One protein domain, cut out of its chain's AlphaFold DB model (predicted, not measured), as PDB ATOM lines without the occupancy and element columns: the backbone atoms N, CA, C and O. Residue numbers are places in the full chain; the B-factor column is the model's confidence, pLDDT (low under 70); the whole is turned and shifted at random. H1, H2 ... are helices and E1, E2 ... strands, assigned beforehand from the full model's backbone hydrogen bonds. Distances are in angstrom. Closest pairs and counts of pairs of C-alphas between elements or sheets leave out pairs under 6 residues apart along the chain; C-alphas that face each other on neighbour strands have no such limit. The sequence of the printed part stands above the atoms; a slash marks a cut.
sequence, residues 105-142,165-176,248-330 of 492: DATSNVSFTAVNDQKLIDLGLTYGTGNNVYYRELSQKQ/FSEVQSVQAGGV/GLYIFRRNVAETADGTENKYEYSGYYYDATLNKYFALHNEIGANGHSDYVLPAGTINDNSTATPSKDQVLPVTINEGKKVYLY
ATOM      1  N   ASP A 105     -22.507 -57.428  34.740       92.31
ATOM      2  CA  ASP A 105     -23.709 -56.759  35.242       92.31
ATOM      3  C   ASP A 105     -23.657 -56.578  36.769       92.31
ATOM      4  O   ASP A 105     -23.710 -57.549  37.527       92.31
ATOM      5  N   ALA A 106     -23.589 -55.328  37.217       92.69
ATOM      6  CA  ALA A 106     -23.516 -54.940  38.622       92.69
ATOM      7  C   ALA A 106     -24.820 -55.207  39.398       92.69
ATOM      8  O   ALA A 106     -24.836 -55.117  40.622       92.69
ATOM      9  N   THR A 107     -25.925 -55.547  38.725       90.88
ATOM     10  CA  THR A 107     -27.179 -55.946  39.395       90.88
ATOM     11  C   THR A 107     -27.166 -57.386  39.900       90.88
ATOM     12  O   THR A 107     -28.052 -57.792  40.649       90.88
ATOM     13  N   SER A 108     -26.173 -58.172  39.481       89.00
ATOM     14  CA  SER A 108     -26.005 -59.569  39.866       89.00
ATOM     15  C   SER A 108     -24.958 -59.723  40.972       89.00
ATOM     16  O   SER A 108     -24.186 -58.812  41.269       89.00
ATOM     17  N   ASN A 109     -24.902 -60.907  41.586       85.19
ATOM     18  CA  ASN A 109     -23.784 -61.246  42.462       85.19
ATOM     19  C   ASN A 109     -22.506 -61.361  41.629       85.19
ATOM     20  O   ASN A 109     -22.456 -62.136  40.672       85.19
ATOM     21  N   VAL A 110     -21.481 -60.607  42.013       88.56
ATOM     22  CA  VAL A 110     -20.172 -60.609  41.359       88.56
ATOM     23  C   VAL A 110     -19.176 -61.316  42.271       88.56
ATOM     24  O   VAL A 110     -19.256 -61.216  43.491       88.56
ATOM     25  N   SER A 111     -18.263 -62.087  41.683       87.12
ATOM     26  CA  SER A 111     -17.180 -62.751  42.411       87.12
ATOM     27  C   SER A 111     -15.860 -62.057  42.111       87.12
ATOM     28  O   SER A 111     -15.522 -61.856  40.946       87.12
ATOM     29  N   PHE A 112     -15.103 -61.741  43.157       90.44
ATOM     30  CA  PHE A 112     -13.833 -61.031  43.057       90.44
ATOM     31  C   PHE A 112     -12.689 -61.923  43.528       90.44
ATOM     32  O   PHE A 112     -12.765 -62.540  44.590       90.44
ATOM     33  N   THR A 113     -11.612 -61.973  42.746       92.12
ATOM     34  CA  THR A 113     -10.363 -62.645  43.124       92.12
ATOM     35  C   THR A 113      -9.271 -61.600  43.258       92.12
ATOM     36  O   THR A 113      -9.110 -60.784  42.355       92.12
ATOM     37  N   ALA A 114      -8.550 -61.597  44.379       92.62
ATOM     38  CA  ALA A 114      -7.471 -60.639  44.602       92.62
ATOM     39  C   ALA A 114      -6.362 -60.810  43.553       92.62
ATOM     40  O   ALA A 114      -5.961 -61.930  43.228       92.62
ATOM     41  N   VAL A 115      -5.875 -59.684  43.044       90.31
ATOM     42  CA  VAL A 115      -4.727 -59.596  42.143       90.31
ATOM     43  C   VAL A 115      -3.472 -59.372  42.981       90.31
ATOM     44  O   VAL A 115      -3.494 -58.597  43.933       90.31
ATOM     45  N   ASN A 116      -2.378 -60.047  42.624       88.50
ATOM     46  CA  ASN A 116      -1.090 -59.928  43.321       88.50
ATOM     47  C   ASN A 116      -0.045 -59.125  42.527       88.50
ATOM     48  O   ASN A 116       1.061 -58.916  43.019       88.50
ATOM     49  N   ASP A 117      -0.363 -58.716  41.296       83.38
ATOM     50  CA  ASP A 117       0.531 -57.911  40.465       83.38
ATOM     51  C   ASP A 117       0.522 -56.452  40.941       83.38
ATOM     52  O   ASP A 117      -0.514 -55.784  40.902       83.38
ATOM     53  N   GLN A 118       1.680 -55.958  41.387       79.62
ATOM     54  CA  GLN A 118       1.814 -54.604  41.918       79.62
ATOM     55  C   GLN A 118       1.496 -53.530  40.869       79.62
ATOM     56  O   GLN A 118       0.874 -52.532  41.220       79.62
ATOM     57  N   LYS A 119       1.816 -53.756  39.585       73.69
ATOM     58  CA  LYS A 119       1.516 -52.794  38.511       73.69
ATOM     59  C   LYS A 119       0.006 -52.593  38.367       73.69
ATOM     60  O   LYS A 119      -0.467 -51.474  38.205       73.69
ATOM     61  N   LEU A 120      -0.763 -53.678  38.466       79.62
ATOM     62  CA  LEU A 120      -2.224 -53.621  38.424       79.62
ATOM     63  C   LEU A 120      -2.795 -52.974  39.692       79.62
ATOM     64  O   LEU A 120      -3.696 -52.142  39.607       79.62
ATOM     65  N   ILE A 121      -2.240 -53.302  40.861       80.44
ATOM     66  CA  ILE A 121      -2.638 -52.699  42.142       80.44
ATOM     67  C   ILE A 121      -2.434 -51.177  42.127       80.44
ATOM     68  O   ILE A 121      -3.324 -50.449  42.567       80.44
ATOM     69  N   ASP A 122      -1.312 -50.695  41.591       74.12
ATOM     70  CA  ASP A 122      -0.991 -49.264  41.508       74.12
ATOM     71  C   ASP A 122      -1.944 -48.504  40.566       74.12
ATOM     72  O   ASP A 122      -2.226 -47.326  40.785       74.12
ATOM     73  N   LEU A 123      -2.528 -49.198  39.583       73.94
ATOM     74  CA  LEU A 123      -3.591 -48.687  38.707       73.94
ATOM     75  C   LEU A 123      -5.000 -48.774  39.327       73.94
ATOM     76  O   LEU A 123      -5.992 -48.463  38.667       73.94
ATOM     77  N   GLY A 124      -5.121 -49.223  40.581       79.69
ATOM     78  CA  GLY A 124      -6.406 -49.443  41.250       79.69
ATOM     79  C   GLY A 124      -7.144 -50.704  40.784       79.69
ATOM     80  O   GLY A 124      -8.327 -50.865  41.080       79.69
ATOM     81  N   LEU A 125      -6.469 -51.611  40.070       87.75
ATOM     82  CA  LEU A 125      -7.000 -52.880  39.568       87.75
ATOM     83  C   LEU A 125      -6.641 -54.034  40.517       87.75
ATOM     84  O   LEU A 125      -5.881 -54.944  40.194       87.75
ATOM     85  N   THR A 126      -7.173 -53.974  41.735       89.06
ATOM     86  CA  THR A 126      -6.793 -54.854  42.856       89.06
ATOM     87  C   THR A 126      -7.509 -56.207  42.859       89.06
ATOM     88  O   THR A 126      -7.113 -57.121  43.588       89.06
ATOM     89  N   TYR A 127      -8.553 -56.361  42.042       92.50
ATOM     90  CA  TYR A 127      -9.311 -57.601  41.895       92.50
ATOM     91  C   TYR A 127      -9.584 -57.902  40.429       92.50
ATOM     92  O   TYR A 127      -9.647 -57.006  39.595       92.50
ATOM     93  N   GLY A 128      -9.823 -59.169  40.121       88.38
ATOM     94  CA  GLY A 128     -10.192 -59.599  38.785       88.38
ATOM     95  C   GLY A 128     -10.933 -60.923  38.754       88.38
ATOM     96  O   GLY A 128     -11.296 -61.513  39.777       88.38
ATOM     97  N   THR A 129     -11.141 -61.380  37.531       74.94
ATOM     98  CA  THR A 129     -11.491 -62.751  37.187       74.94
ATOM     99  C   THR A 129     -10.200 -63.506  36.876       74.94
ATOM    100  O   THR A 129      -9.219 -62.911  36.438       74.94
ATOM    101  N   GLY A 130     -10.195 -64.830  37.018       70.19
ATOM    102  CA  GLY A 130      -9.051 -65.656  36.608       70.19
ATOM    103  C   GLY A 130      -8.725 -65.635  35.101       70.19
ATOM    104  O   GLY A 130      -7.850 -66.383  34.685       70.19
ATOM    105  N   ASN A 131      -9.412 -64.818  34.289       76.69
ATOM    106  CA  ASN A 131      -9.278 -64.730  32.832       76.69
ATOM    107  C   ASN A 131      -8.683 -63.381  32.369       76.69
ATOM    108  O   ASN A 131      -9.081 -62.870  31.326       76.69
ATOM    109  N   ASN A 132      -7.782 -62.772  33.149       80.19
ATOM    110  CA  ASN A 132      -7.138 -61.480  32.842       80.19
ATOM    111  C   ASN A 132      -8.109 -60.299  32.651       80.19
ATOM    112  O   ASN A 132      -7.795 -59.344  31.941       80.19
ATOM    113  N   VAL A 133      -9.284 -60.358  33.284       85.88
ATOM    114  CA  VAL A 133     -10.215 -59.225  33.388       85.88
ATOM    115  C   VAL A 133     -10.144 -58.692  34.807       85.88
ATOM    116  O   VAL A 133     -10.329 -59.457  35.750       85.88
ATOM    117  N   TYR A 134      -9.918 -57.399  34.960       90.12
ATOM    118  CA  TYR A 134      -9.674 -56.719  36.221       90.12
ATOM    119  C   TYR A 134     -10.739 -55.658  36.487       90.12
ATOM    120  O   TYR A 134     -11.249 -55.025  35.566       90.12
ATOM    121  N   TYR A 135     -11.062 -55.458  37.757       92.06
ATOM    122  CA  TYR A 135     -12.038 -54.489  38.235       92.06
ATOM    123  C   TYR A 135     -11.321 -53.303  38.864       92.06
ATOM    124  O   TYR A 135     -10.353 -53.487  39.599       92.06
ATOM    125  N   ARG A 136     -11.838 -52.093  38.643       89.56
ATOM    126  CA  ARG A 136     -11.327 -50.893  39.313       89.56
ATOM    127  C   ARG A 136     -11.938 -50.755  40.706       89.56
ATOM    128  O   ARG A 136     -13.153 -50.607  40.840       89.56
ATOM    129  N   GLU A 137     -11.089 -50.779  41.726       90.25
ATOM    130  CA  GLU A 137     -11.436 -50.426  43.102       90.25
ATOM    131  C   GLU A 137     -11.451 -48.899  43.253       90.25
ATOM    132  O   GLU A 137     -10.522 -48.212  42.835       90.25
ATOM    133  N   LEU A 138     -12.504 -48.364  43.869       88.12
ATOM    134  CA  LEU A 138     -12.575 -46.960  44.263       88.12
ATOM    135  C   LEU A 138     -11.862 -46.763  45.601       88.12
ATOM    136  O   LEU A 138     -12.149 -47.441  46.593       88.12
ATOM    137  N   SER A 139     -10.971 -45.778  45.651       84.69
ATOM    138  CA  SER A 139     -10.247 -45.422  46.861       84.69
ATOM    139  C   SER A 139     -11.185 -44.895  47.947       84.69
ATOM    140  O   SER A 139     -12.001 -43.996  47.732       84.69
ATOM    141  N   GLN A 140     -11.000 -45.418  49.160       85.44
ATOM    142  CA  GLN A 140     -11.606 -44.908  50.395       85.44
ATOM    143  C   GLN A 140     -10.707 -43.884  51.107       85.44
ATOM    144  O   GLN A 140     -11.098 -43.319  52.127       85.44
ATOM    145  N   LYS A 141      -9.484 -43.660  50.610       78.88
ATOM    146  CA  LYS A 141      -8.544 -42.712  51.215       78.88
ATOM    147  C   LYS A 141      -8.912 -41.293  50.798       78.88
ATOM    148  O   LYS A 141      -9.079 -41.021  49.612       78.88
ATOM    149  N   GLN A 142      -8.998 -40.402  51.776       72.75
ATOM    150  CA  GLN A 142      -8.991 -38.963  51.538       72.75
ATOM    151  C   GLN A 142      -7.551 -38.534  51.249       72.75
ATOM    152  O   GLN A 142      -6.625 -39.020  51.903       72.75
ATOM    153  N   PHE A 165     -12.432 -35.168  49.351       72.38
ATOM    154  CA  PHE A 165     -13.252 -36.378  49.392       72.38
ATOM    155  C   PHE A 165     -12.479 -37.569  48.806       72.38
ATOM    156  O   PHE A 165     -11.767 -37.427  47.815       72.38
ATOM    157  N   SER A 166     -12.659 -38.756  49.388       81.12
ATOM    158  CA  SER A 166     -12.239 -40.002  48.730       81.12
ATOM    159  C   SER A 166     -13.003 -40.209  47.414       81.12
ATOM    160  O   SER A 166     -14.035 -39.568  47.186       81.12
ATOM    161  N   GLU A 167     -12.551 -41.114  46.540       82.75
ATOM    162  CA  GLU A 167     -13.297 -41.441  45.312       82.75
ATOM    163  C   GLU A 167     -14.699 -41.964  45.650       82.75
ATOM    164  O   GLU A 167     -15.681 -41.500  45.075       82.75
ATOM    165  N   VAL A 168     -14.808 -42.846  46.652       87.19
ATOM    166  CA  VAL A 168     -16.103 -43.348  47.143       87.19
ATOM    167  C   VAL A 168     -17.009 -42.199  47.570       87.19
ATOM    168  O   VAL A 168     -18.152 -42.122  47.127       87.19
ATOM    169  N   GLN A 169     -16.497 -41.269  48.381       84.94
ATOM    170  CA  GLN A 169     -17.266 -40.098  48.805       84.94
ATOM    171  C   GLN A 169     -17.623 -39.189  47.629       84.94
ATOM    172  O   GLN A 169     -18.714 -38.639  47.609       84.94
ATOM    173  N   SER A 170     -16.751 -39.064  46.628       82.06
ATOM    174  CA  SER A 170     -16.987 -38.236  45.439       82.06
ATOM    175  C   SER A 170     -18.099 -38.798  44.552       82.06
ATOM    176  O   SER A 170     -18.872 -38.026  43.985       82.06
ATOM    177  N   VAL A 171     -18.223 -40.128  44.467       83.50
ATOM    178  CA  VAL A 171     -19.319 -40.806  43.752       83.50
ATOM    179  C   VAL A 171     -20.679 -40.493  44.373       83.50
ATOM    180  O   VAL A 171     -21.655 -40.354  43.639       83.50
ATOM    181  N   GLN A 172     -20.754 -40.372  45.699       83.56
ATOM    182  CA  GLN A 172     -22.006 -40.136  46.431       83.56
ATOM    183  C   GLN A 172     -22.249 -38.654  46.793       83.56
ATOM    184  O   GLN A 172     -23.386 -38.261  47.050       83.56
ATOM    185  N   ALA A 173     -21.216 -37.805  46.772       74.19
ATOM    186  CA  ALA A 173     -21.285 -36.411  47.206       74.19
ATOM    187  C   ALA A 173     -22.315 -35.583  46.422       74.19
ATOM    188  O   ALA A 173     -22.383 -35.618  45.186       74.19
ATOM    189  N   GLY A 174     -23.102 -34.800  47.169       70.50
ATOM    190  CA  GLY A 174     -24.174 -33.959  46.629       70.50
ATOM    191  C   GLY A 174     -25.341 -34.744  46.021       70.50
ATOM    192  O   GLY A 174     -26.189 -34.147  45.356       70.50
ATOM    193  N   GLY A 175     -25.371 -36.069  46.204       77.62
ATOM    194  CA  GLY A 175     -26.405 -36.946  45.680       77.62
ATOM    195  C   GLY A 175     -27.414 -37.410  46.725       77.62
ATOM    196  O   GLY A 175     -27.225 -37.240  47.925       77.62
ATOM    197  N   VAL A 176     -28.491 -38.031  46.250       84.19
ATOM    198  CA  VAL A 176     -29.467 -38.751  47.081       84.19
ATOM    199  C   VAL A 176     -29.537 -40.196  46.608       84.19
ATOM    200  O   VAL A 176     -29.531 -40.449  45.402       84.19
ATOM    201  N   GLY A 248     -23.863 -55.314  46.820       96.00
ATOM    202  CA  GLY A 248     -24.620 -55.037  45.606       96.00
ATOM    203  C   GLY A 248     -24.470 -53.606  45.095       96.00
ATOM    204  O   GLY A 248     -23.598 -52.850  45.522       96.00
ATOM    205  N   LEU A 249     -25.332 -53.253  44.143       96.19
ATOM    206  CA  LEU A 249     -25.332 -51.974  43.438       96.19
ATOM    207  C   LEU A 249     -26.047 -50.866  44.220       96.19
ATOM    208  O   LEU A 249     -27.219 -51.007  44.566       96.19
ATOM    209  N   TYR A 250     -25.371 -49.731  44.388       95.06
ATOM    210  CA  TYR A 250     -25.929 -48.504  44.956       95.06
ATOM    211  C   TYR A 250     -25.823 -47.368  43.935       95.06
ATOM    212  O   TYR A 250     -24.760 -47.166  43.345       95.06
ATOM    213  N   ILE A 251     -26.920 -46.635  43.719       93.94
ATOM    214  CA  ILE A 251     -26.987 -45.519  42.760       93.94
ATOM    215  C   ILE A 251     -27.490 -44.267  43.465       93.94
ATOM    216  O   ILE A 251     -28.469 -44.300  44.218       93.94
ATOM    217  N   PHE A 252     -26.837 -43.156  43.156       90.12
ATOM    218  CA  PHE A 252     -27.132 -41.825  43.643       90.12
ATOM    219  C   PHE A 252     -27.564 -40.934  42.479       90.12
ATOM    220  O   PHE A 252     -26.974 -40.962  41.400       90.12
ATOM    221  N   ARG A 253     -28.591 -40.115  42.708       86.81
ATOM    222  CA  ARG A 253     -28.957 -39.009  41.819       86.81
ATOM    223  C   ARG A 253     -28.230 -37.759  42.288       86.81
ATOM    224  O   ARG A 253     -28.458 -37.333  43.417       86.81
ATOM    225  N   ARG A 254     -27.398 -37.159  41.441       79.62
ATOM    226  CA  ARG A 254     -26.606 -35.955  41.737       79.62
ATOM    227  C   ARG A 254     -27.143 -34.767  40.957       79.62
ATOM    228  O   ARG A 254     -27.269 -34.848  39.740       79.62
ATOM    229  N   ASN A 255     -27.461 -33.668  41.637       75.88
ATOM    230  CA  ASN A 255     -27.908 -32.450  40.961       75.88
ATOM    231  C   ASN A 255     -26.695 -31.735  40.338       75.88
ATOM    232  O   ASN A 255     -25.700 -31.490  41.016       75.88
ATOM    233  N   VAL A 256     -26.793 -31.395  39.055       73.38
ATOM    234  CA  VAL A 256     -25.727 -30.757  38.262       73.38
ATOM    235  C   VAL A 256     -26.025 -29.278  38.031       73.38
ATOM    236  O   VAL A 256     -25.115 -28.455  37.988       73.38
ATOM    237  N   ALA A 257     -27.304 -28.921  37.904       70.00
ATOM    238  CA  ALA A 257     -27.748 -27.534  37.854       70.00
ATOM    239  C   ALA A 257     -29.184 -27.413  38.368       70.00
ATOM    240  O   ALA A 257     -30.007 -28.296  38.134       70.00
ATOM    241  N   GLU A 258     -29.490 -26.291  39.009       64.69
ATOM    242  CA  GLU A 258     -30.858 -25.886  39.338       64.69
ATOM    243  C   GLU A 258     -31.330 -24.879  38.276       64.69
ATOM    244  O   GLU A 258     -30.538 -24.057  37.797       64.69
ATOM    245  N   THR A 259     -32.601 -24.922  37.870       60.91
ATOM    246  CA  THR A 259     -33.187 -23.795  37.132       60.91
ATOM    247  C   THR A 259     -33.234 -22.551  38.027       60.91
ATOM    248  O   THR A 259     -33.274 -22.647  39.252       60.91
ATOM    249  N   ALA A 260     -33.222 -21.353  37.434       58.09
ATOM    250  CA  ALA A 260     -33.161 -20.084  38.177       58.09
ATOM    251  C   ALA A 260     -34.340 -19.860  39.152       58.09
ATOM    252  O   ALA A 260     -34.267 -19.002  40.028       58.09
ATOM    253  N   ASP A 261     -35.425 -20.607  38.978       61.88
ATOM    254  CA  ASP A 261     -36.641 -20.615  39.787       61.88
ATOM    255  C   ASP A 261     -36.733 -21.813  40.757       61.88
ATOM    256  O   ASP A 261     -37.688 -21.885  41.529       61.88
ATOM    257  N   GLY A 262     -35.755 -22.730  40.750       58.00
ATOM    258  CA  GLY A 262     -35.684 -23.890  41.648       58.00
ATOM    259  C   GLY A 262     -36.758 -24.958  41.407       58.00
ATOM    260  O   GLY A 262     -36.998 -25.788  42.284       58.00
ATOM    261  N   THR A 263     -37.441 -24.919  40.258       56.53
ATOM    262  CA  THR A 263     -38.583 -25.793  39.941       56.53
ATOM    263  C   THR A 263     -38.193 -27.071  39.195       56.53
ATOM    264  O   THR A 263     -38.933 -28.052  39.269       56.53
ATOM    265  N   GLU A 264     -37.038 -27.097  38.522       59.72
ATOM    266  CA  GLU A 264     -36.530 -28.265  37.800       59.72
ATOM    267  C   GLU A 264     -35.020 -28.416  38.024       59.72
ATOM    268  O   GLU A 264     -34.230 -27.491  37.821       59.72
ATOM    269  N   ASN A 265     -34.601 -29.610  38.441       66.69
ATOM    270  CA  ASN A 265     -33.189 -29.918  38.617       66.69
ATOM    271  C   ASN A 265     -32.678 -30.689  37.403       66.69
ATOM    272  O   ASN A 265     -33.257 -31.700  37.014       66.69
ATOM    273  N   LYS A 266     -31.542 -30.263  36.845       77.06
ATOM    274  CA  LYS A 266     -30.720 -31.136  36.004       77.06
ATOM    275  C   LYS A 266     -29.929 -32.055  36.912       77.06
ATOM    276  O   LYS A 266     -29.303 -31.588  37.866       77.06
ATOM    277  N   TYR A 267     -29.929 -33.341  36.605       78.94
ATOM    278  CA  TYR A 267     -29.235 -34.337  37.401       78.94
ATOM    279  C   TYR A 267     -28.565 -35.394  36.534       78.94
ATOM    280  O   TYR A 267     -28.922 -35.607  35.377       78.94
ATOM    281  N   GLU A 268     -27.605 -36.065  37.148       83.81
ATOM    282  CA  GLU A 268     -26.896 -37.222  36.626       83.81
ATOM    283  C   GLU A 268     -27.001 -38.368  37.633       83.81
ATOM    284  O   GLU A 268     -27.261 -38.153  38.822       83.81
ATOM    285  N   TYR A 269     -26.789 -39.594  37.160       88.44
ATOM    286  CA  TYR A 269     -26.723 -40.771  38.016       88.44
ATOM    287  C   TYR A 269     -25.284 -41.242  38.141       88.44
ATOM    288  O   TYR A 269     -24.583 -41.366  37.140       88.44
ATOM    289  N   SER A 270     -24.875 -41.538  39.367       89.12
ATOM    290  CA  SER A 270     -23.587 -42.138  39.695       89.12
ATOM    291  C   SER A 270     -23.792 -43.318  40.627       89.12
ATOM    292  O   SER A 270     -24.849 -43.470  41.237       89.12
ATOM    293  N   GLY A 271     -22.789 -44.172  40.767       92.50
ATOM    294  CA  GLY A 271     -22.900 -45.290  41.684       92.50
ATOM    295  C   GLY A 271     -21.639 -46.118  41.771       92.50
ATOM    296  O   GLY A 271     -20.637 -45.852  41.107       92.50
ATOM    297  N   TYR A 272     -21.729 -47.145  42.599       95.12
ATOM    298  CA  TYR A 272     -20.702 -48.159  42.758       95.12
ATOM    299  C   TYR A 272     -21.348 -49.500  43.083       95.12
ATOM    300  O   TYR A 272     -22.496 -49.582  43.532       95.12
ATOM    301  N   TYR A 273     -20.576 -50.561  42.896       96.69
ATOM    302  CA  TYR A 273     -20.878 -51.859  43.474       96.69
ATOM    303  C   TYR A 273     -20.099 -52.023  44.775       96.69
ATOM    304  O   TYR A 273     -18.883 -51.850  44.791       96.69
ATOM    305  N   TYR A 274     -20.778 -52.351  45.867       97.25
ATOM    306  CA  TYR A 274     -20.137 -52.633  47.147       97.25
ATOM    307  C   TYR A 274     -20.079 -54.139  47.387       97.25
ATOM    308  O   TYR A 274     -21.086 -54.823  47.217       97.25
ATOM    309  N   ASP A 275     -18.929 -54.647  47.825       96.12
ATOM    310  CA  ASP A 275     -18.791 -56.005  48.350       96.12
ATOM    311  C   ASP A 275     -18.565 -55.956  49.865       96.12
ATOM    312  O   ASP A 275     -17.536 -55.470  50.340       96.12
ATOM    313  N   ALA A 276     -19.530 -56.475  50.626       94.88
ATOM    314  CA  ALA A 276     -19.508 -56.471  52.085       94.88
ATOM    315  C   ALA A 276     -18.486 -57.448  52.684       94.88
ATOM    316  O   ALA A 276     -17.988 -57.215  53.783       94.88
ATOM    317  N   THR A 277     -18.150 -58.531  51.974       94.38
ATOM    318  CA  THR A 277     -17.173 -59.521  52.453       94.38
ATOM    319  C   THR A 277     -15.766 -58.945  52.390       94.38
ATOM    320  O   THR A 277     -14.973 -59.114  53.314       94.38
ATOM    321  N   LEU A 278     -15.466 -58.240  51.301       94.12
ATOM    322  CA  LEU A 278     -14.181 -57.584  51.086       94.12
ATOM    323  C   LEU A 278     -14.113 -56.200  51.743       94.12
ATOM    324  O   LEU A 278     -13.020 -55.677  51.965       94.12
ATOM    325  N   ASN A 279     -15.270 -55.610  52.054       94.50
ATOM    326  CA  ASN A 279     -15.429 -54.210  52.436       94.50
ATOM    327  C   ASN A 279     -14.798 -53.257  51.399       94.50
ATOM    328  O   ASN A 279     -14.002 -52.368  51.730       94.50
ATOM    329  N   LYS A 280     -15.127 -53.490  50.122       95.12
ATOM    330  CA  LYS A 280     -14.563 -52.791  48.956       95.12
ATOM    331  C   LYS A 280     -15.644 -52.214  48.052       95.12
ATOM    332  O   LYS A 280     -16.768 -52.707  48.015       95.12
ATOM    333  N   TYR A 281     -15.264 -51.170  47.321       95.50
ATOM    334  CA  TYR A 281     -16.121 -50.425  46.404       95.50
ATOM    335  C   TYR A 281     -15.539 -50.553  45.003       95.50
ATOM    336  O   TYR A 281     -14.361 -50.271  44.802       95.50
ATOM    337  N   PHE A 282     -16.357 -50.963  44.046       94.81
ATOM    338  CA  PHE A 282     -15.957 -51.176  42.664       94.81
ATOM    339  C   PHE A 282     -16.644 -50.163  41.756       94.81
ATOM    340  O   PHE A 282     -17.848 -49.908  41.877       94.81
ATOM    341  N   ALA A 283     -15.854 -49.577  40.860       92.31
ATOM    342  CA  ALA A 283     -16.316 -48.572  39.921       92.31
ATOM    343  C   ALA A 283     -17.287 -49.177  38.899       92.31
ATOM    344  O   ALA A 283     -17.140 -50.324  38.465       92.31
ATOM    345  N   LEU A 284     -18.268 -48.379  38.490       93.31
ATOM    346  CA  LEU A 284     -19.156 -48.704  37.378       93.31
ATOM    347  C   LEU A 284     -18.534 -48.221  36.066       93.31
ATOM    348  O   LEU A 284     -17.706 -47.308  36.057       93.31
ATOM    349  N   HIS A 285     -18.904 -48.867  34.964       88.56
ATOM    350  CA  HIS A 285     -18.562 -48.395  33.632       88.56
ATOM    351  C   HIS A 285     -19.363 -47.125  33.335       88.56
ATOM    352  O   HIS A 285     -20.587 -47.099  33.506       88.56
ATOM    353  N   ASN A 286     -18.660 -46.096  32.871       80.19
ATOM    354  CA  ASN A 286     -19.178 -44.745  32.695       80.19
ATOM    355  C   ASN A 286     -19.031 -44.309  31.235       80.19
ATOM    356  O   ASN A 286     -18.239 -44.874  30.479       80.19
ATOM    357  N   GLU A 287     -19.758 -43.270  30.832       67.88
ATOM    358  CA  GLU A 287     -19.493 -42.626  29.544       67.88
ATOM    359  C   GLU A 287     -18.146 -41.898  29.595       67.88
ATOM    360  O   GLU A 287     -17.954 -40.975  30.388       67.88
ATOM    361  N   ILE A 288     -17.194 -42.311  28.751       55.28
ATOM    362  CA  ILE A 288     -15.907 -41.619  28.639       55.28
ATOM    363  C   ILE A 288     -16.168 -40.206  28.112       55.28
ATOM    364  O   ILE A 288     -16.714 -40.009  27.023       55.28
ATOM    365  N   GLY A 289     -15.783 -39.224  28.925       48.44
ATOM    366  CA  GLY A 289     -16.078 -37.816  28.735       48.44
ATOM    367  C   GLY A 289     -15.588 -37.241  27.406       48.44
ATOM    368  O   GLY A 289     -14.393 -37.137  27.148       48.44
ATOM    369  N   ALA A 290     -16.546 -36.736  26.631       39.25
ATOM    370  CA  ALA A 290     -16.338 -35.626  25.698       39.25
ATOM    371  C   ALA A 290     -17.177 -34.377  26.059       39.25
ATOM    372  O   ALA A 290     -17.037 -33.345  25.411       39.25
ATOM    373  N   ASN A 291     -18.032 -34.435  27.096       44.25
ATOM    374  CA  ASN A 291     -19.173 -33.509  27.226       44.25
ATOM    375  C   ASN A 291     -19.307 -32.773  28.580       44.25
ATOM    376  O   ASN A 291     -20.368 -32.225  28.863       44.25
ATOM    377  N   GLY A 292     -18.264 -32.716  29.418       47.94
ATOM    378  CA  GLY A 292     -18.327 -31.962  30.685       47.94
ATOM    379  C   GLY A 292     -19.176 -32.610  31.790       47.94
ATOM    380  O   GLY A 292     -19.604 -31.917  32.710       47.94
ATOM    381  N   HIS A 293     -19.409 -33.919  31.694       52.38
ATOM    382  CA  HIS A 293     -20.000 -34.753  32.745       52.38
ATOM    383  C   HIS A 293     -18.963 -35.099  33.823       52.38
ATOM    384  O   HIS A 293     -17.760 -35.035  33.567       52.38
ATOM    385  N   SER A 294     -19.411 -35.471  35.027       55.00
ATOM    386  CA  SER A 294     -18.488 -35.983  36.053       55.00
ATOM    387  C   SER A 294     -17.932 -37.371  35.685       55.00
ATOM    388  O   SER A 294     -18.599 -38.143  35.001       55.00
ATOM    389  N   ASP A 295     -16.744 -37.735  36.183       63.31
ATOM    390  CA  ASP A 295     -16.069 -39.017  35.871       63.31
ATOM    391  C   ASP A 295     -16.835 -40.278  36.333       63.31
ATOM    392  O   ASP A 295     -16.382 -41.402  36.118       63.31
ATOM    393  N   TYR A 296     -17.991 -40.100  36.982       76.50
ATOM    394  CA  TYR A 296     -18.794 -41.138  37.633       76.50
ATOM    395  C   TYR A 296     -20.196 -41.304  37.030       76.50
ATOM    396  O   TYR A 296     -21.065 -41.891  37.676       76.50
ATOM    397  N   VAL A 297     -20.451 -40.733  35.849       83.88
ATOM    398  CA  VAL A 297     -21.791 -40.717  35.245       83.88
ATOM    399  C   VAL A 297     -22.101 -42.024  34.529       83.88
ATOM    400  O   VAL A 297     -21.377 -42.453  33.629       83.88
ATOM    401  N   LEU A 298     -23.227 -42.629  34.909       88.50
ATOM    402  CA  LEU A 298     -23.760 -43.815  34.249       88.50
ATOM    403  C   LEU A 298     -24.204 -43.510  32.810       88.50
ATOM    404  O   LEU A 298     -24.735 -42.425  32.564       88.50
ATOM    405  N   PRO A 299     -24.106 -44.481  31.881       87.50
ATOM    406  CA  PRO A 299     -24.503 -44.267  30.495       87.50
ATOM    407  C   PRO A 299     -25.951 -43.804  30.319       87.50
ATOM    408  O   PRO A 299     -26.868 -44.261  31.018       87.50
ATOM    409  N   ALA A 300     -26.174 -42.927  29.345       83.56
ATOM    410  CA  ALA A 300     -27.457 -42.303  29.082       83.56
ATOM    411  C   ALA A 300     -28.535 -43.354  28.778       83.56
ATOM    412  O   ALA A 300     -28.344 -44.311  28.022       83.56
ATOM    413  N   GLY A 301     -29.707 -43.183  29.394       85.31
ATOM    414  CA  GLY A 301     -30.817 -44.123  29.253       85.31
ATOM    415  C   GLY A 301     -30.624 -45.456  29.983       85.31
ATOM    416  O   GLY A 301     -31.416 -46.370  29.762       85.31
ATOM    417  N   THR A 302     -29.627 -45.605  30.861       88.44
ATOM    418  CA  THR A 302     -29.507 -46.796  31.728       88.44
ATOM    419  C   THR A 302     -30.600 -46.832  32.796       88.44
ATOM    420  O   THR A 302     -31.156 -47.891  33.089       88.44
ATOM    421  N   ILE A 303     -30.934 -45.672  33.360       90.88
ATOM    422  CA  ILE A 303     -31.891 -45.537  34.459       90.88
ATOM    423  C   ILE A 303     -33.277 -45.180  33.926       90.88
ATOM    424  O   ILE A 303     -33.426 -44.280  33.100       90.88
ATOM    425  N   ASN A 304     -34.280 -45.897  34.424       87.62
ATOM    426  CA  ASN A 304     -35.686 -45.571  34.278       87.62
ATOM    427  C   ASN A 304     -36.155 -44.781  35.501       87.62
ATOM    428  O   ASN A 304     -36.411 -45.339  36.575       87.62
ATOM    429  N   ASP A 305     -36.277 -43.475  35.328       76.94
ATOM    430  CA  ASP A 305     -36.856 -42.590  36.327       76.94
ATOM    431  C   ASP A 305     -38.381 -42.591  36.173       76.94
ATOM    432  O   ASP A 305     -38.947 -41.633  35.665       76.94
ATOM    433  N   ASN A 306     -39.052 -43.684  36.574       66.94
ATOM    434  CA  ASN A 306     -40.515 -43.899  36.491       66.94
ATOM    435  C   ASN A 306     -41.387 -42.776  37.119       66.94
ATOM    436  O   ASN A 306     -42.608 -42.913  37.221       66.94
ATOM    437  N   SER A 307     -40.781 -41.686  37.584       65.06
ATOM    438  CA  SER A 307     -41.437 -40.476  38.036       65.06
ATOM    439  C   SER A 307     -42.208 -39.796  36.899       65.06
ATOM    440  O   SER A 307     -41.645 -39.272  35.942       65.06
ATOM    441  N   THR A 308     -43.530 -39.712  37.047       60.00
ATOM    442  CA  THR A 308     -44.363 -38.775  36.270       60.00
ATOM    443  C   THR A 308     -44.297 -37.344  36.819       60.00
ATOM    444  O   THR A 308     -44.943 -36.450  36.275       60.00
ATOM    445  N   ALA A 309     -43.597 -37.135  37.937       60.78
ATOM    446  CA  ALA A 309     -43.429 -35.846  38.593       60.78
ATOM    447  C   ALA A 309     -42.085 -35.221  38.197       60.78
ATOM    448  O   ALA A 309     -41.077 -35.922  38.107       60.78
ATOM    449  N   THR A 310     -42.063 -33.900  38.005       60.50
ATOM    450  CA  THR A 310     -40.817 -33.146  37.825       60.50
ATOM    451  C   THR A 310     -39.930 -33.356  39.058       60.50
ATOM    452  O   THR A 310     -40.359 -33.008  40.163       60.50
ATOM    453  N   PRO A 311     -38.727 -33.945  38.920       59.16
ATOM    454  CA  PRO A 311     -37.856 -34.202  40.058       59.16
ATOM    455  C   PRO A 311     -37.477 -32.896  40.760       59.16
ATOM    456  O   PRO A 311     -36.963 -31.970  40.133       59.16
ATOM    457  N   SER A 312     -37.694 -32.835  42.073       60.84
ATOM    458  CA  SER A 312     -37.321 -31.693  42.912       60.84
ATOM    459  C   SER A 312     -36.356 -32.122  44.019       60.84
ATOM    460  O   SER A 312     -35.980 -33.297  44.131       60.84
ATOM    461  N   LYS A 313     -35.907 -31.162  44.833       55.03
ATOM    462  CA  LYS A 313     -35.122 -31.432  46.046       55.03
ATOM    463  C   LYS A 313     -35.931 -32.194  47.109       55.03
ATOM    464  O   LYS A 313     -35.350 -32.961  47.869       55.03
ATOM    465  N   ASP A 314     -37.253 -32.026  47.109       57.62
ATOM    466  CA  ASP A 314     -38.150 -32.523  48.160       57.62
ATOM    467  C   ASP A 314     -38.839 -33.851  47.801       57.62
ATOM    468  O   ASP A 314     -39.422 -34.507  48.664       57.62
ATOM    469  N   GLN A 315     -38.777 -34.266  46.531       62.81
ATOM    470  CA  GLN A 315     -39.316 -35.538  46.050       62.81
ATOM    471  C   GLN A 315     -38.236 -36.315  45.296       62.81
ATOM    472  O   GLN A 315     -38.033 -36.149  44.092       62.81
ATOM    473  N   VAL A 316     -37.536 -37.178  46.030       63.00
ATOM    474  CA  VAL A 316     -36.636 -38.178  45.457       63.00
ATOM    475  C   VAL A 316     -37.335 -39.527  45.526       63.00
ATOM    476  O   VAL A 316     -37.724 -39.982  46.602       63.00
ATOM    477  N   LEU A 317     -37.550 -40.135  44.362       74.75
ATOM    478  CA  LEU A 317     -38.202 -41.429  44.231       74.75
ATOM    479  C   LEU A 317     -37.162 -42.501  43.899       74.75
ATOM    480  O   LEU A 317     -36.178 -42.204  43.215       74.75
ATOM    481  N   PRO A 318     -37.364 -43.742  44.367       84.38
ATOM    482  CA  PRO A 318     -36.542 -44.850  43.923       84.38
ATOM    483  C   PRO A 318     -36.690 -45.038  42.413       84.38
ATOM    484  O   PRO A 318     -37.793 -44.960  41.867       84.38
ATOM    485  N   VAL A 319     -35.573 -45.316  41.753       87.38
ATOM    486  CA  VAL A 319     -35.517 -45.559  40.308       87.38
ATOM    487  C   VAL A 319     -35.399 -47.050  40.020       87.38
ATOM    488  O   VAL A 319     -35.068 -47.851  40.895       87.38
ATOM    489  N   THR A 320     -35.636 -47.438  38.770       90.94
ATOM    490  CA  THR A 320     -35.310 -48.786  38.290       90.94
ATOM    491  C   THR A 320     -34.309 -48.704  37.150       90.94
ATOM    492  O   THR A 320     -34.094 -47.650  36.560       90.94
ATOM    493  N   ILE A 321     -33.692 -49.825  36.805       91.44
ATOM    494  CA  ILE A 321     -32.895 -49.921  35.579       91.44
ATOM    495  C   ILE A 321     -33.867 -50.107  34.408       91.44
ATOM    496  O   ILE A 321     -34.887 -50.784  34.557       91.44
ATOM    497  N   ASN A 322     -33.602 -49.452  33.274       89.25
ATOM    498  CA  ASN A 322     -34.454 -49.549  32.088       89.25
ATOM    499  C   ASN A 322     -34.555 -50.993  31.588       89.25
ATOM    500  O   ASN A 322     -33.583 -51.750  31.617       89.25
ATOM    501  N   GLU A 323     -35.734 -51.366  31.092       86.31
ATOM    502  CA  GLU A 323     -35.954 -52.694  30.527       86.31
ATOM    503  C   GLU A 323     -34.976 -52.949  29.368       86.31
ATOM    504  O   GLU A 323     -34.787 -52.110  28.485       86.31
ATOM    505  N   GLY A 324     -34.295 -54.098  29.396       83.69
ATOM    506  CA  GLY A 324     -33.265 -54.445  28.411       83.69
ATOM    507  C   GLY A 324     -31.938 -53.684  28.559       83.69
ATOM    508  O   GLY A 324     -31.041 -53.876  27.736       83.69
ATOM    509  N   LYS A 325     -31.782 -52.843  29.588       88.56
ATOM    510  CA  LYS A 325     -30.517 -52.189  29.950       88.56
ATOM    511  C   LYS A 325     -29.886 -52.855  31.168       88.56
ATOM    512  O   LYS A 325     -30.534 -53.591  31.908       88.56
ATOM    513  N   LYS A 326     -28.592 -52.602  31.343       90.44
ATOM    514  CA  LYS A 326     -27.768 -53.121  32.434       90.44
ATOM    515  C   LYS A 326     -26.837 -52.029  32.931       90.44
ATOM    516  O   LYS A 326     -26.453 -51.152  32.159       90.44
ATOM    517  N   VAL A 327     -26.473 -52.115  34.204       92.94
ATOM    518  CA  VAL A 327     -25.408 -51.308  34.801       92.94
ATOM    519  C   VAL A 327     -24.186 -52.206  34.870       92.94
ATOM    520  O   VAL A 327     -24.255 -53.266  35.484       92.94
ATOM    521  N   TYR A 328     -23.093 -51.821  34.224       92.69
ATOM    522  CA  TYR A 328     -21.899 -52.656  34.169       92.69
ATOM    523  C   TYR A 328     -20.833 -52.171  35.144       92.69
ATOM    524  O   TYR A 328     -20.724 -50.973  35.402       92.69
ATOM    525  N   LEU A 329     -20.033 -53.097  35.667       92.81
ATOM    526  CA  LEU A 329     -18.775 -52.749  36.322       92.81
ATOM    527  C   LEU A 329     -17.780 -52.203  35.299       92.81
ATOM    528  O   LEU A 329     -17.769 -52.637  34.146       92.81
ATOM    529  N   TYR A 330     -16.909 -51.303  35.751       90.31
ATOM    530  CA  TYR A 330     -15.702 -50.972  35.013       90.31
ATOM    531  C   TYR A 330     -14.796 -52.199  34.989       90.31
ATOM    532  O   TYR A 330     -14.438 -52.743  36.041       90.31
TER     533      TYR A 330
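Overview. This is residues 105 to 142, 165 to 176 and 248 to 330 of the 492 residues of an uncharacterized protein of Ruminococcus albus 8 (UniProt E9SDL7). Little regular structure: the long hairpin E3-E4, widened by E5, makes a small antiparallel sheet with H2 over one face, while H1 and the small hairpin E1-E2 lie toward one end of the long axis. The printed part has 133 residues, two named helices and five strands, H1 E1 E2 H2 E3 E4 E5, 43 residues in all, class mixed. It is compact, radius of gyration of the C-alphas 16.1 A, spanning 53 by 33 by 30 A.

Along the chain. Find C-alpha 118 at (1.814, -54.604, 41.918), where H1 (118 to 122) begins; E1 (127 to 129), E2 (133 to 135) and H2 (167 to 172) follow. E3 (248 to 258) measures 30.5 A, E4 (265 to 275) 31.3 A; E5 (280 to 283) ends at (-16.316, -48.572, 39.921).

Arrangement. In the meander E3 E4 E5, each strand the antiparallel neighbour of the one before, find N 252 and O 270 at 2.8 A, and N 273 and O 282 at 3.0 A. H2 is on this sheet, over E4; their closest C-alphas, Val 171 and Ser 270, are 6.0 A apart. In E1-E2, N 129 and O 133 are 2.7 A apart. In H1 and H2 every O i to N i+4 pair is within hydrogen-bond range.

Size, cuts and confidence. Across the cuts, C-alphas 142 and 165 are 5.4 A apart, 176 and 248 17.1 A. Residues 284 to 330 hold no named element. Confidence is under 70 at residues 258 to 265, 287 to 295 and 306 to 316.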